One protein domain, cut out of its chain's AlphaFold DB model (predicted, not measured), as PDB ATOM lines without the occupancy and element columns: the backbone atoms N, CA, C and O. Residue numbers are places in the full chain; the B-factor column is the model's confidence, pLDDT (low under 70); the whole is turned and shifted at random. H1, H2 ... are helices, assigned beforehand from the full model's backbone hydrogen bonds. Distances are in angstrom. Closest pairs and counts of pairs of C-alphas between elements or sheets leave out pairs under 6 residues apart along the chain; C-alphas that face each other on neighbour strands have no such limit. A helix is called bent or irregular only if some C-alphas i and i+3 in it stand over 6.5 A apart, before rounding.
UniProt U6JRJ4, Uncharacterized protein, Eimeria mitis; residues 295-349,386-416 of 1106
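What this domain is: This is residues 295 to 349 and 386 to 416 of the 1106 residues of an uncharacterized protein of Eimeria mitis (UniProt U6JRJ4). One very long straight helix, H1, makes the whole length of this rod, and a shorter helix, H2, runs back beside its middle part, nearly in line with it but with little contact between the two. Both ends of H1 stick out past H2: residues 295 to 310 and residues 344 to 349 stand free. The printed part has 86 residues with two named helices, H1 then H2, and no named strand; its class is all helix. It is extended, with a radius of gyration of the C-alphas of 21.6 A, and spans 81 by 18 by 8 A.

Where its parts are: Find C-alpha 295 at (21.097, -46.893, 38.420); from there H1, residues 295 to 349, runs 80.9 A to C-alpha 349 at (-13.622, 1.245, -16.582). Then look at C-alpha 386, where H2, residues 386 to 416, begins; it runs 44.7 A and ends at C-alpha 416, at (-1.872, -31.457, 33.087). Neither helix is bent or irregular.

How they stand to each other: Start from H1 and look across to H2: the two are close but not clearly touching, with 1 pair of C-alphas within 8 A. That closest pair is Gln 332 and Gln 393, whose C-alphas are 7.9 A apart. The helices stand at a shallow tilt of 8 degrees. They run opposite ways. Their centres are 12.9 A apart. Along the backbones of H1 and H2, every O i to N i+4 pair is within hydrogen-bond range.

The domain as a whole: The two C-alphas farthest apart are those of Gln 295 and Gln 349, at 80.9 A. Without the stretches that stand free, the body has 64 residues and spans 50 by 19 by 7 A. Between H1 and H2 look for the cut: residues 350 to 385 are not printed, and C-alphas 349 and 386 are 18.3 A apart across it. In the B-factor column the mean pLDDT of the printed part is 78.8, and no printed residue is under 70.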
ATOM      1  N   GLN A 295      21.662 -46.335  39.653       80.50
ATOM      2  CA  GLN A 295      21.097 -46.893  38.420       80.50
ATOM      3  C   GLN A 295      19.613 -46.537  38.238       80.50
ATOM      4  O   GLN A 295      19.186 -46.307  37.106       80.50
ATOM      5  N   GLN A 296      18.842 -46.425  39.324       78.38
ATOM      6  CA  GLN A 296      17.491 -45.855  39.300       78.38
ATOM      7  C   GLN A 296      17.537 -44.360  38.957       78.38
ATOM      8  O   GLN A 296      16.845 -43.929  38.036       78.38
ATOM      9  N   GLN A 297      18.419 -43.581  39.593       81.50
ATOM     10  CA  GLN A 297      18.549 -42.148  39.306       81.50
ATOM     11  C   GLN A 297      18.991 -41.870  37.855       81.50
ATOM     12  O   GLN A 297      18.513 -40.925  37.233       81.50
ATOM     13  N   GLN A 298      19.837 -42.723  37.261       80.06
ATOM     14  CA  GLN A 298      20.170 -42.640  35.830       80.06
ATOM     15  C   GLN A 298      19.007 -43.033  34.903       80.06
ATOM     16  O   GLN A 298      18.923 -42.494  33.802       80.06
ATOM     17  N   GLN A 299      18.109 -43.937  35.315       77.06
ATOM     18  CA  GLN A 299      16.889 -44.238  34.551       77.06
ATOM     19  C   GLN A 299      15.892 -43.075  34.611       77.06
ATOM     20  O   GLN A 299      15.384 -42.671  33.569       77.06
ATOM     21  N   HIS A 300      15.691 -42.477  35.787       78.81
ATOM     22  CA  HIS A 300      14.812 -41.319  35.972       78.81
ATOM     23  C   HIS A 300      15.330 -40.080  35.210       78.81
ATOM     24  O   HIS A 300      14.578 -39.472  34.452       78.81
ATOM     25  N   ASN A 301      16.642 -39.793  35.252       80.94
ATOM     26  CA  ASN A 301      17.251 -38.755  34.403       80.94
ATOM     27  C   ASN A 301      17.086 -39.037  32.896       80.94
ATOM     28  O   ASN A 301      16.944 -38.095  32.120       80.94
ATOM     29  N   ARG A 302      17.094 -40.307  32.461       78.94
ATOM     30  CA  ARG A 302      16.814 -40.671  31.059       78.94
ATOM     31  C   ARG A 302      15.356 -40.422  30.677       78.94
ATOM     32  O   ARG A 302      15.119 -39.923  29.582       78.94
ATOM     33  N   GLY A 303      14.413 -40.732  31.569       79.38
ATOM     34  CA  GLY A 303      12.996 -40.406  31.396       79.38
ATOM     35  C   GLY A 303      12.794 -38.902  31.225       79.38
ATOM     36  O   GLY A 303      12.296 -38.469  30.190       79.38
ATOM     37  N   ALA A 304      13.302 -38.104  32.170       75.50
ATOM     38  CA  ALA A 304      13.247 -36.644  32.105       75.50
ATOM     39  C   ALA A 304      13.892 -36.075  30.823       75.50
ATOM     40  O   ALA A 304      13.344 -35.162  30.211       75.50
ATOM     41  N   GLN A 305      15.019 -36.635  30.366       80.00
ATOM     42  CA  GLN A 305      15.685 -36.192  29.136       80.00
ATOM     43  C   GLN A 305      14.884 -36.531  27.863       80.00
ATOM     44  O   GLN A 305      14.794 -35.690  26.968       80.00
ATOM     45  N   GLN A 306      14.264 -37.715  27.780       76.31
ATOM     46  CA  GLN A 306      13.356 -38.052  26.673       76.31
ATOM     47  C   GLN A 306      12.088 -37.186  26.694       76.31
ATOM     48  O   GLN A 306      11.632 -36.733  25.646       76.31
ATOM     49  N   GLN A 307      11.545 -36.904  27.878       76.38
ATOM     50  CA  GLN A 307      10.355 -36.068  28.052       76.38
ATOM     51  C   GLN A 307      10.633 -34.601  27.672       76.38
ATOM     52  O   GLN A 307       9.821 -33.970  26.996       76.38
ATOM     53  N   GLN A 308      11.828 -34.085  27.988       79.31
ATOM     54  CA  GLN A 308      12.291 -32.770  27.535       79.31
ATOM     55  C   GLN A 308      12.487 -32.709  26.007       79.31
ATOM     56  O   GLN A 308      12.135 -31.703  25.389       79.31
ATOM     57  N   GLN A 309      12.984 -33.779  25.371       77.19
ATOM     58  CA  GLN A 309      13.022 -33.868  23.902       77.19
ATOM     59  C   GLN A 309      11.616 -33.894  23.282       77.19
ATOM     60  O   GLN A 309      11.397 -33.234  22.267       77.19
ATOM     61  N   GLN A 310      10.650 -34.588  23.894       76.88
ATOM     62  CA  GLN A 310       9.252 -34.558  23.447       76.88
ATOM     63  C   GLN A 310       8.645 -33.151  23.530       76.88
ATOM     64  O   GLN A 310       7.992 -32.727  22.579       76.88
ATOM     65  N   GLN A 311       8.906 -32.392  24.603       76.69
ATOM     66  CA  GLN A 311       8.492 -30.984  24.677       76.69
ATOM     67  C   GLN A 311       9.124 -30.131  23.565       76.69
ATOM     68  O   GLN A 311       8.420 -29.341  22.942       76.69
ATOM     69  N   GLN A 312      10.415 -30.312  23.260       76.25
ATOM     70  CA  GLN A 312      11.059 -29.580  22.160       76.25
ATOM     71  C   GLN A 312      10.467 -29.930  20.786       76.25
ATOM     72  O   GLN A 312      10.268 -29.029  19.973       76.25
ATOM     73  N   GLN A 313      10.118 -31.196  20.531       75.69
ATOM     74  CA  GLN A 313       9.412 -31.575  19.298       75.69
ATOM     75  C   GLN A 313       8.009 -30.955  19.221       75.69
ATOM     76  O   GLN A 313       7.631 -30.451  18.166       75.69
ATOM     77  N   GLN A 314       7.256 -30.920  20.327       75.75
ATOM     78  CA  GLN A 314       5.941 -30.266  20.355       75.75
ATOM     79  C   GLN A 314       6.032 -28.743  20.159       75.75
ATOM     80  O   GLN A 314       5.143 -28.169  19.535       75.75
ATOM     81  N   GLN A 315       7.095 -28.080  20.633       75.62
ATOM     82  CA  GLN A 315       7.334 -26.656  20.353       75.62
ATOM     83  C   GLN A 315       7.732 -26.400  18.892       75.62
ATOM     84  O   GLN A 315       7.274 -25.425  18.303       75.62
ATOM     85  N   GLN A 316       8.532 -27.278  18.273       75.62
ATOM     86  CA  GLN A 316       8.860 -27.151  16.846       75.62
ATOM     87  C   GLN A 316       7.621 -27.333  15.958       75.62
ATOM     88  O   GLN A 316       7.412 -26.525  15.060       75.62
ATOM     89  N   GLN A 317       6.756 -28.309  16.255       75.56
ATOM     90  CA  GLN A 317       5.499 -28.505  15.515       75.56
ATOM     91  C   GLN A 317       4.518 -27.329  15.665       75.56
ATOM     92  O   GLN A 317       3.762 -27.053  14.737       75.56
ATOM     93  N   GLN A 318       4.538 -26.617  16.799       74.06
ATOM     94  CA  GLN A 318       3.778 -25.372  16.968       74.06
ATOM     95  C   GLN A 318       4.324 -24.256  16.074       74.06
ATOM     96  O   GLN A 318       3.562 -23.688  15.303       74.06
ATOM     97  N   LEU A 319       5.635 -23.991  16.122       76.44
ATOM     98  CA  LEU A 319       6.284 -22.966  15.291       76.44
ATOM     99  C   LEU A 319       6.127 -23.231  13.785       76.44
ATOM    100  O   LEU A 319       5.938 -22.295  13.012       76.44
ATOM    101  N   GLU A 320       6.184 -24.495  13.365       76.56
ATOM    102  CA  GLU A 320       5.990 -24.900  11.968       76.56
ATOM    103  C   GLU A 320       4.541 -24.637  11.506       76.56
ATOM    104  O   GLU A 320       4.331 -24.118  10.411       76.56
ATOM    105  N   GLN A 321       3.541 -24.881  12.365       72.19
ATOM    106  CA  GLN A 321       2.131 -24.579  12.071       72.19
ATOM    107  C   GLN A 321       1.773 -23.093  12.197       72.19
ATOM    108  O   GLN A 321       0.948 -22.611  11.426       72.19
ATOM    109  N   GLU A 322       2.388 -22.352  13.118       77.00
ATOM    110  CA  GLU A 322       2.215 -20.899  13.243       77.00
ATOM    111  C   GLU A 322       2.782 -20.181  12.004       77.00
ATOM    112  O   GLU A 322       2.142 -19.287  11.453       77.00
ATOM    113  N   GLN A 323       3.912 -20.661  11.467       76.88
ATOM    114  CA  GLN A 323       4.474 -20.192  10.198       76.88
ATOM    115  C   GLN A 323       3.630 -20.597   8.972       76.88
ATOM    116  O   GLN A 323       3.472 -19.801   8.042       76.88
ATOM    117  N   GLU A 324       3.063 -21.809   8.950       74.75
ATOM    118  CA  GLU A 324       2.108 -22.231   7.912       74.75
ATOM    119  C   GLU A 324       0.831 -21.361   7.949       74.75
ATOM    120  O   GLU A 324       0.318 -20.961   6.901       74.75
ATOM    121  N   GLN A 325       0.370 -20.991   9.149       71.75
ATOM    122  CA  GLN A 325      -0.767 -20.101   9.387       71.75
ATOM    123  C   GLN A 325      -0.483 -18.650   8.955       71.75
ATOM    124  O   GLN A 325      -1.313 -18.076   8.247       71.75
ATOM    125  N   GLU A 326       0.678 -18.070   9.287       75.50
ATOM    126  CA  GLU A 326       1.089 -16.751   8.770       75.50
ATOM    127  C   GLU A 326       1.156 -16.737   7.236       75.50
ATOM    128  O   GLU A 326       0.626 -15.821   6.604       75.50
ATOM    129  N   GLN A 327       1.755 -17.762   6.613       75.25
ATOM    130  CA  GLN A 327       1.860 -17.845   5.150       75.25
ATOM    131  C   GLN A 327       0.473 -17.934   4.493       75.25
ATOM    132  O   GLN A 327       0.223 -17.292   3.471       75.25
ATOM    133  N   GLN A 328      -0.452 -18.690   5.093       75.38
ATOM    134  CA  GLN A 328      -1.830 -18.806   4.617       75.38
ATOM    135  C   GLN A 328      -2.610 -17.492   4.785       75.38
ATOM    136  O   GLN A 328      -3.364 -17.111   3.888       75.38
ATOM    137  N   GLN A 329      -2.386 -16.757   5.879       77.50
ATOM    138  CA  GLN A 329      -3.018 -15.458   6.116       77.50
ATOM    139  C   GLN A 329      -2.457 -14.357   5.196       77.50
ATOM    140  O   GLN A 329      -3.237 -13.559   4.678       77.50
ATOM    141  N   GLN A 330      -1.151 -14.352   4.896       77.62
ATOM    142  CA  GLN A 330      -0.573 -13.476   3.861       77.62
ATOM    143  C   GLN A 330      -1.164 -13.766   2.476       77.62
ATOM    144  O   GLN A 330      -1.551 -12.837   1.769       77.62
ATOM    145  N   LEU A 331      -1.298 -15.043   2.097       75.88
ATOM    146  CA  LEU A 331      -1.910 -15.425   0.822       75.88
ATOM    147  C   LEU A 331      -3.378 -14.968   0.738       75.88
ATOM    148  O   LEU A 331      -3.825 -14.507  -0.312       75.88
ATOM    149  N   GLN A 332      -4.120 -15.049   1.847       75.50
ATOM    150  CA  GLN A 332      -5.508 -14.591   1.923       75.50
ATOM    151  C   GLN A 332      -5.623 -13.053   1.849       75.50
ATOM    152  O   GLN A 332      -6.524 -12.555   1.173       75.50
ATOM    153  N   GLN A 333      -4.694 -12.304   2.461       77.06
ATOM    154  CA  GLN A 333      -4.595 -10.845   2.297       77.06
ATOM    155  C   GLN A 333      -4.281 -10.460   0.846       77.06
ATOM    156  O   GLN A 333      -4.978  -9.623   0.282       77.06
ATOM    157  N   GLN A 334      -3.311 -11.121   0.211       76.75
ATOM    158  CA  GLN A 334      -2.923 -10.847  -1.176       76.75
ATOM    159  C   GLN A 334      -4.064 -11.131  -2.168       76.75
ATOM    160  O   GLN A 334      -4.338 -10.312  -3.039       76.75
ATOM    161  N   GLN A 335      -4.822 -12.219  -1.979       76.75
ATOM    162  CA  GLN A 335      -6.056 -12.457  -2.744       76.75
ATOM    163  C   GLN A 335      -7.126 -11.379  -2.512       76.75
ATOM    164  O   GLN A 335      -7.945 -11.127  -3.396       76.75
ATOM    165  N   ARG A 336      -7.158 -10.757  -1.328       75.00
ATOM    166  CA  ARG A 336      -8.104  -9.682  -1.006       75.00
ATOM    167  C   ARG A 336      -7.698  -8.369  -1.682       75.00
ATOM    168  O   ARG A 336      -8.563  -7.718  -2.262       75.00
ATOM    169  N   GLU A 337      -6.403  -8.048  -1.702       76.62
ATOM    170  CA  GLU A 337      -5.841  -6.929  -2.472       76.62
ATOM    171  C   GLU A 337      -6.059  -7.108  -3.983       76.62
ATOM    172  O   GLU A 337      -6.581  -6.197  -4.620       76.62
ATOM    173  N   ASP A 338      -5.767  -8.283  -4.558       78.31
ATOM    174  CA  ASP A 338      -6.001  -8.573  -5.986       78.31
ATOM    175  C   ASP A 338      -7.472  -8.358  -6.389       78.31
ATOM    176  O   ASP A 338      -7.771  -7.791  -7.445       78.31
ATOM    177  N   VAL A 339      -8.416  -8.779  -5.538       75.69
ATOM    178  CA  VAL A 339      -9.857  -8.585  -5.770       75.69
ATOM    179  C   VAL A 339     -10.260  -7.117  -5.610       75.69
ATOM    180  O   VAL A 339     -11.054  -6.623  -6.411       75.69
ATOM    181  N   GLU A 340      -9.716  -6.395  -4.629       78.44
ATOM    182  CA  GLU A 340      -9.980  -4.963  -4.453       78.44
ATOM    183  C   GLU A 340      -9.414  -4.132  -5.620       78.44
ATOM    184  O   GLU A 340     -10.106  -3.256  -6.143       78.44
ATOM    185  N   ILE A 341      -8.221  -4.473  -6.118       80.50
ATOM    186  CA  ILE A 341      -7.608  -3.892  -7.321       80.50
ATOM    187  C   ILE A 341      -8.459  -4.191  -8.561       80.50
ATOM    188  O   ILE A 341      -8.732  -3.277  -9.343       80.50
ATOM    189  N   ALA A 342      -8.926  -5.431  -8.742       76.12
ATOM    190  CA  ALA A 342      -9.787  -5.798  -9.867       76.12
ATOM    191  C   ALA A 342     -11.121  -5.027  -9.849       76.12
ATOM    192  O   ALA A 342     -11.538  -4.485 -10.877       76.12
ATOM    193  N   VAL A 343     -11.760  -4.907  -8.680       76.00
ATOM    194  CA  VAL A 343     -13.002  -4.134  -8.498       76.00
ATOM    195  C   VAL A 343     -12.764  -2.636  -8.715       76.00
ATOM    196  O   VAL A 343     -13.562  -1.983  -9.388       76.00
ATOM    197  N   GLN A 344     -11.651  -2.080  -8.228       82.75
ATOM    198  CA  GLN A 344     -11.290  -0.677  -8.450       82.75
ATOM    199  C   GLN A 344     -11.001  -0.387  -9.933       82.75
ATOM    200  O   GLN A 344     -11.470   0.619 -10.468       82.75
ATOM    201  N   GLN A 345     -10.289  -1.280 -10.626       77.88
ATOM    202  CA  GLN A 345     -10.015  -1.165 -12.059       77.88
ATOM    203  C   GLN A 345     -11.306  -1.275 -12.888       77.88
ATOM    204  O   GLN A 345     -11.512  -0.489 -13.814       77.88
ATOM    205  N   GLN A 346     -12.217  -2.178 -12.521       76.75
ATOM    206  CA  GLN A 346     -13.524  -2.304 -13.168       76.75
ATOM    207  C   GLN A 346     -14.423  -1.083 -12.911       76.75
ATOM    208  O   GLN A 346     -15.087  -0.603 -13.830       76.75
ATOM    209  N   GLN A 347     -14.404  -0.521 -11.701       79.12
ATOM    210  CA  GLN A 347     -15.096   0.733 -11.393       79.12
ATOM    211  C   GLN A 347     -14.512   1.907 -12.198       79.12
ATOM    212  O   GLN A 347     -15.260   2.754 -12.689       79.12
ATOM    213  N   GLN A 348     -13.192   1.934 -12.409       78.62
ATOM    214  CA  GLN A 348     -12.542   2.922 -13.270       78.62
ATOM    215  C   GLN A 348     -12.938   2.742 -14.748       78.62
ATOM    216  O   GLN A 348     -13.217   3.737 -15.416       78.62
ATOM    217  N   GLN A 349     -13.058   1.505 -15.250       76.44
ATOM    218  CA  GLN A 349     -13.622   1.245 -16.582       76.44
ATOM    219  C   GLN A 349     -15.082   1.707 -16.692       76.44
ATOM    220  O   GLN A 349     -15.430   2.344 -17.683       76.44
ATOM    221  N   GLN A 386     -18.991 -10.153  -3.352       78.25
ATOM    222  CA  GLN A 386     -17.867  -9.740  -2.514       78.25
ATOM    223  C   GLN A 386     -18.175  -9.929  -1.022       78.25
ATOM    224  O   GLN A 386     -17.355 -10.505  -0.315       78.25
ATOM    225  N   GLN A 387     -19.389  -9.591  -0.567       81.69
ATOM    226  CA  GLN A 387     -19.852  -9.900   0.796       81.69
ATOM    227  C   GLN A 387     -19.915 -11.410   1.075       81.69
ATOM    228  O   GLN A 387     -19.592 -11.837   2.182       81.69
ATOM    229  N   GLN A 388     -20.299 -12.233   0.092       80.25
ATOM    230  CA  GLN A 388     -20.243 -13.694   0.226       80.25
ATOM    231  C   GLN A 388     -18.798 -14.189   0.375       80.25
ATOM    232  O   GLN A 388     -18.530 -14.974   1.281       80.25
ATOM    233  N   ARG A 389     -17.858 -13.685  -0.435       77.06
ATOM    234  CA  ARG A 389     -16.447 -14.102  -0.376       77.06
ATOM    235  C   ARG A 389     -15.738 -13.620   0.898       77.06
ATOM    236  O   ARG A 389     -14.983 -14.385   1.490       77.06
ATOM    237  N   ASP A 390     -16.024 -12.401   1.363       79.94
ATOM    238  CA  ASP A 390     -15.572 -11.899   2.672       79.94
ATOM    239  C   ASP A 390     -16.117 -12.765   3.823       79.94
ATOM    240  O   ASP A 390     -15.400 -13.056   4.781       79.94
ATOM    241  N   LYS A 391     -17.373 -13.223   3.728       84.81
ATOM    242  CA  LYS A 391     -17.984 -14.117   4.723       84.81
ATOM    243  C   LYS A 391     -17.365 -15.518   4.703       84.81
ATOM    244  O   LYS A 391     -17.116 -16.064   5.774       84.81
ATOM    245  N   GLU A 392     -17.067 -16.081   3.531       78.31
ATOM    246  CA  GLU A 392     -16.319 -17.343   3.422       78.31
ATOM    247  C   GLU A 392     -14.902 -17.218   4.003       78.31
ATOM    248  O   GLU A 392     -14.488 -18.090   4.764       78.31
ATOM    249  N   GLN A 393     -14.178 -16.121   3.729       77.81
ATOM    250  CA  GLN A 393     -12.878 -15.856   4.365       77.81
ATOM    251  C   GLN A 393     -13.005 -15.748   5.894       77.81
ATOM    252  O   GLN A 393     -12.212 -16.350   6.618       77.81
ATOM    253  N   GLN A 394     -14.023 -15.050   6.405       83.88
ATOM    254  CA  GLN A 394     -14.246 -14.901   7.846       83.88
ATOM    255  C   GLN A 394     -14.618 -16.227   8.537       83.88
ATOM    256  O   GLN A 394     -14.136 -16.495   9.639       83.88
ATOM    257  N   GLU A 395     -15.423 -17.083   7.903       84.12
ATOM    258  CA  GLU A 395     -15.710 -18.434   8.410       84.12
ATOM    259  C   GLU A 395     -14.475 -19.344   8.350       84.12
ATOM    260  O   GLU A 395     -14.240 -20.123   9.274       84.12
ATOM    261  N   GLN A 396     -13.644 -19.215   7.313       78.81
ATOM    262  CA  GLN A 396     -12.385 -19.950   7.182       78.81
ATOM    263  C   GLN A 396     -11.369 -19.531   8.261       78.81
ATOM    264  O   GLN A 396     -10.780 -20.398   8.907       78.81
ATOM    265  N   GLN A 397     -11.238 -18.230   8.543       80.31
ATOM    266  CA  GLN A 397     -10.435 -17.718   9.661       80.31
ATOM    267  C   GLN A 397     -10.965 -18.240  11.008       80.31
ATOM    268  O   GLN A 397     -10.185 -18.764  11.800       80.31
ATOM    269  N   GLN A 398     -12.285 -18.222  11.248       86.12
ATOM    270  CA  GLN A 398     -12.861 -18.811  12.468       86.12
ATOM    271  C   GLN A 398     -12.609 -20.321  12.597       86.12
ATOM    272  O   GLN A 398     -12.508 -20.823  13.720       86.12
ATOM    273  N   GLN A 399     -12.499 -21.066  11.493       82.50
ATOM    274  CA  GLN A 399     -12.114 -22.481  11.538       82.50
ATOM    275  C   GLN A 399     -10.638 -22.667  11.917       82.50
ATOM    276  O   GLN A 399     -10.344 -23.559  12.717       82.50
ATOM    277  N   LEU A 400      -9.723 -21.820  11.424       75.50
ATOM    278  CA  LEU A 400      -8.326 -21.824  11.881       75.50
ATOM    279  C   LEU A 400      -8.216 -21.453  13.365       75.50
ATOM    280  O   LEU A 400      -7.565 -22.178  14.116       75.50
ATOM    281  N   ASP A 401      -8.893 -20.396  13.810       83.62
ATOM    282  CA  ASP A 401      -8.840 -19.931  15.202       83.62
ATOM    283  C   ASP A 401      -9.385 -21.001  16.173       83.62
ATOM    284  O   ASP A 401      -8.782 -21.275  17.214       83.62
ATOM    285  N   ASN A 402     -10.477 -21.690  15.808       88.12
ATOM    286  CA  ASN A 402     -10.985 -22.843  16.565       88.12
ATOM    287  C   ASN A 402      -9.986 -24.011  16.596       88.12
ATOM    288  O   ASN A 402      -9.821 -24.647  17.638       88.12
ATOM    289  N   LYS A 403      -9.316 -24.306  15.476       80.44
ATOM    290  CA  LYS A 403      -8.313 -25.379  15.384       80.44
ATOM    291  C   LYS A 403      -7.094 -25.073  16.266       80.44
ATOM    292  O   LYS A 403      -6.669 -25.942  17.025       80.44
ATOM    293  N   GLN A 404      -6.607 -23.832  16.241       81.12
ATOM    294  CA  GLN A 404      -5.516 -23.351  17.093       81.12
ATOM    295  C   GLN A 404      -5.904 -23.407  18.584       81.12
ATOM    296  O   GLN A 404      -5.149 -23.921  19.412       81.12
ATOM    297  N   GLN A 405      -7.118 -22.970  18.938       87.44
ATOM    298  CA  GLN A 405      -7.627 -23.049  20.313       87.44
ATOM    299  C   GLN A 405      -7.776 -24.503  20.797       87.44
ATOM    300  O   GLN A 405      -7.418 -24.817  21.932       87.44
ATOM    301  N   GLN A 406      -8.238 -25.413  19.934       84.38
ATOM    302  CA  GLN A 406      -8.330 -26.844  20.236       84.38
ATOM    303  C   GLN A 406      -6.945 -27.487  20.438       84.38
ATOM    304  O   GLN A 406      -6.801 -28.366  21.288       84.38
ATOM    305  N   GLN A 407      -5.912 -27.020  19.732       77.75
ATOM    306  CA  GLN A 407      -4.529 -27.449  19.967       77.75
ATOM    307  C   GLN A 407      -3.955 -26.895  21.274       77.75
ATOM    308  O   GLN A 407      -3.354 -27.661  22.025       77.75
ATOM    309  N   GLN A 408      -4.187 -25.622  21.617       83.88
ATOM    310  CA  GLN A 408      -3.816 -25.092  22.941       83.88
ATOM    311  C   GLN A 408      -4.522 -25.837  24.086       83.88
ATOM    312  O   GLN A 408      -3.962 -25.968  25.176       83.88
ATOM    313  N   GLN A 409      -5.740 -26.337  23.853       86.44
ATOM    314  CA  GLN A 409      -6.434 -27.200  24.804       86.44
ATOM    315  C   GLN A 409      -5.709 -28.549  24.943       86.44
ATOM    316  O   GLN A 409      -5.307 -28.890  26.050       86.44
ATOM    317  N   GLN A 410      -5.411 -29.249  23.840       79.94
ATOM    318  CA  GLN A 410      -4.627 -30.498  23.869       79.94
ATOM    319  C   GLN A 410      -3.241 -30.333  24.514       79.94
ATOM    320  O   GLN A 410      -2.785 -31.224  25.225       79.94
ATOM    321  N   GLN A 411      -2.572 -29.194  24.311       77.62
ATOM    322  CA  GLN A 411      -1.299 -28.878  24.966       77.62
ATOM    323  C   GLN A 411      -1.464 -28.734  26.483       77.62
ATOM    324  O   GLN A 411      -0.708 -29.349  27.230       77.62
ATOM    325  N   ARG A 412      -2.477 -27.989  26.955       83.69
ATOM    326  CA  ARG A 412      -2.776 -27.868  28.395       83.69
ATOM    327  C   ARG A 412      -3.264 -29.172  29.017       83.69
ATOM    328  O   ARG A 412      -3.018 -29.400  30.200       83.69
ATOM    329  N   ASP A 413      -3.923 -30.033  28.252       85.19
ATOM    330  CA  ASP A 413      -4.352 -31.350  28.717       85.19
ATOM    331  C   ASP A 413      -3.141 -32.305  28.823       85.19
ATOM    332  O   ASP A 413      -2.982 -32.975  29.843       85.19
ATOM    333  N   ASN A 414      -2.214 -32.282  27.852       80.38
ATOM    334  CA  ASN A 414      -0.915 -32.968  27.933       80.38
ATOM    335  C   ASN A 414      -0.054 -32.454  29.102       80.38
ATOM    336  O   ASN A 414       0.551 -33.247  29.822       80.38
ATOM    337  N   GLU A 415       0.001 -31.137  29.319       82.56
ATOM    338  CA  GLU A 415       0.751 -30.525  30.420       82.56
ATOM    339  C   GLU A 415       0.142 -30.888  31.785       82.56
ATOM    340  O   GLU A 415       0.875 -31.213  32.719       82.56
ATOM    341  N   GLN A 416      -1.190 -30.942  31.895       88.44
ATOM    342  CA  GLN A 416      -1.872 -31.457  33.087       88.44
ATOM    343  C   GLN A 416      -1.610 -32.950  33.316       88.44
ATOM    344  O   GLN A 416      -1.345 -33.336  34.455       88.44
TER     345      GLN A 416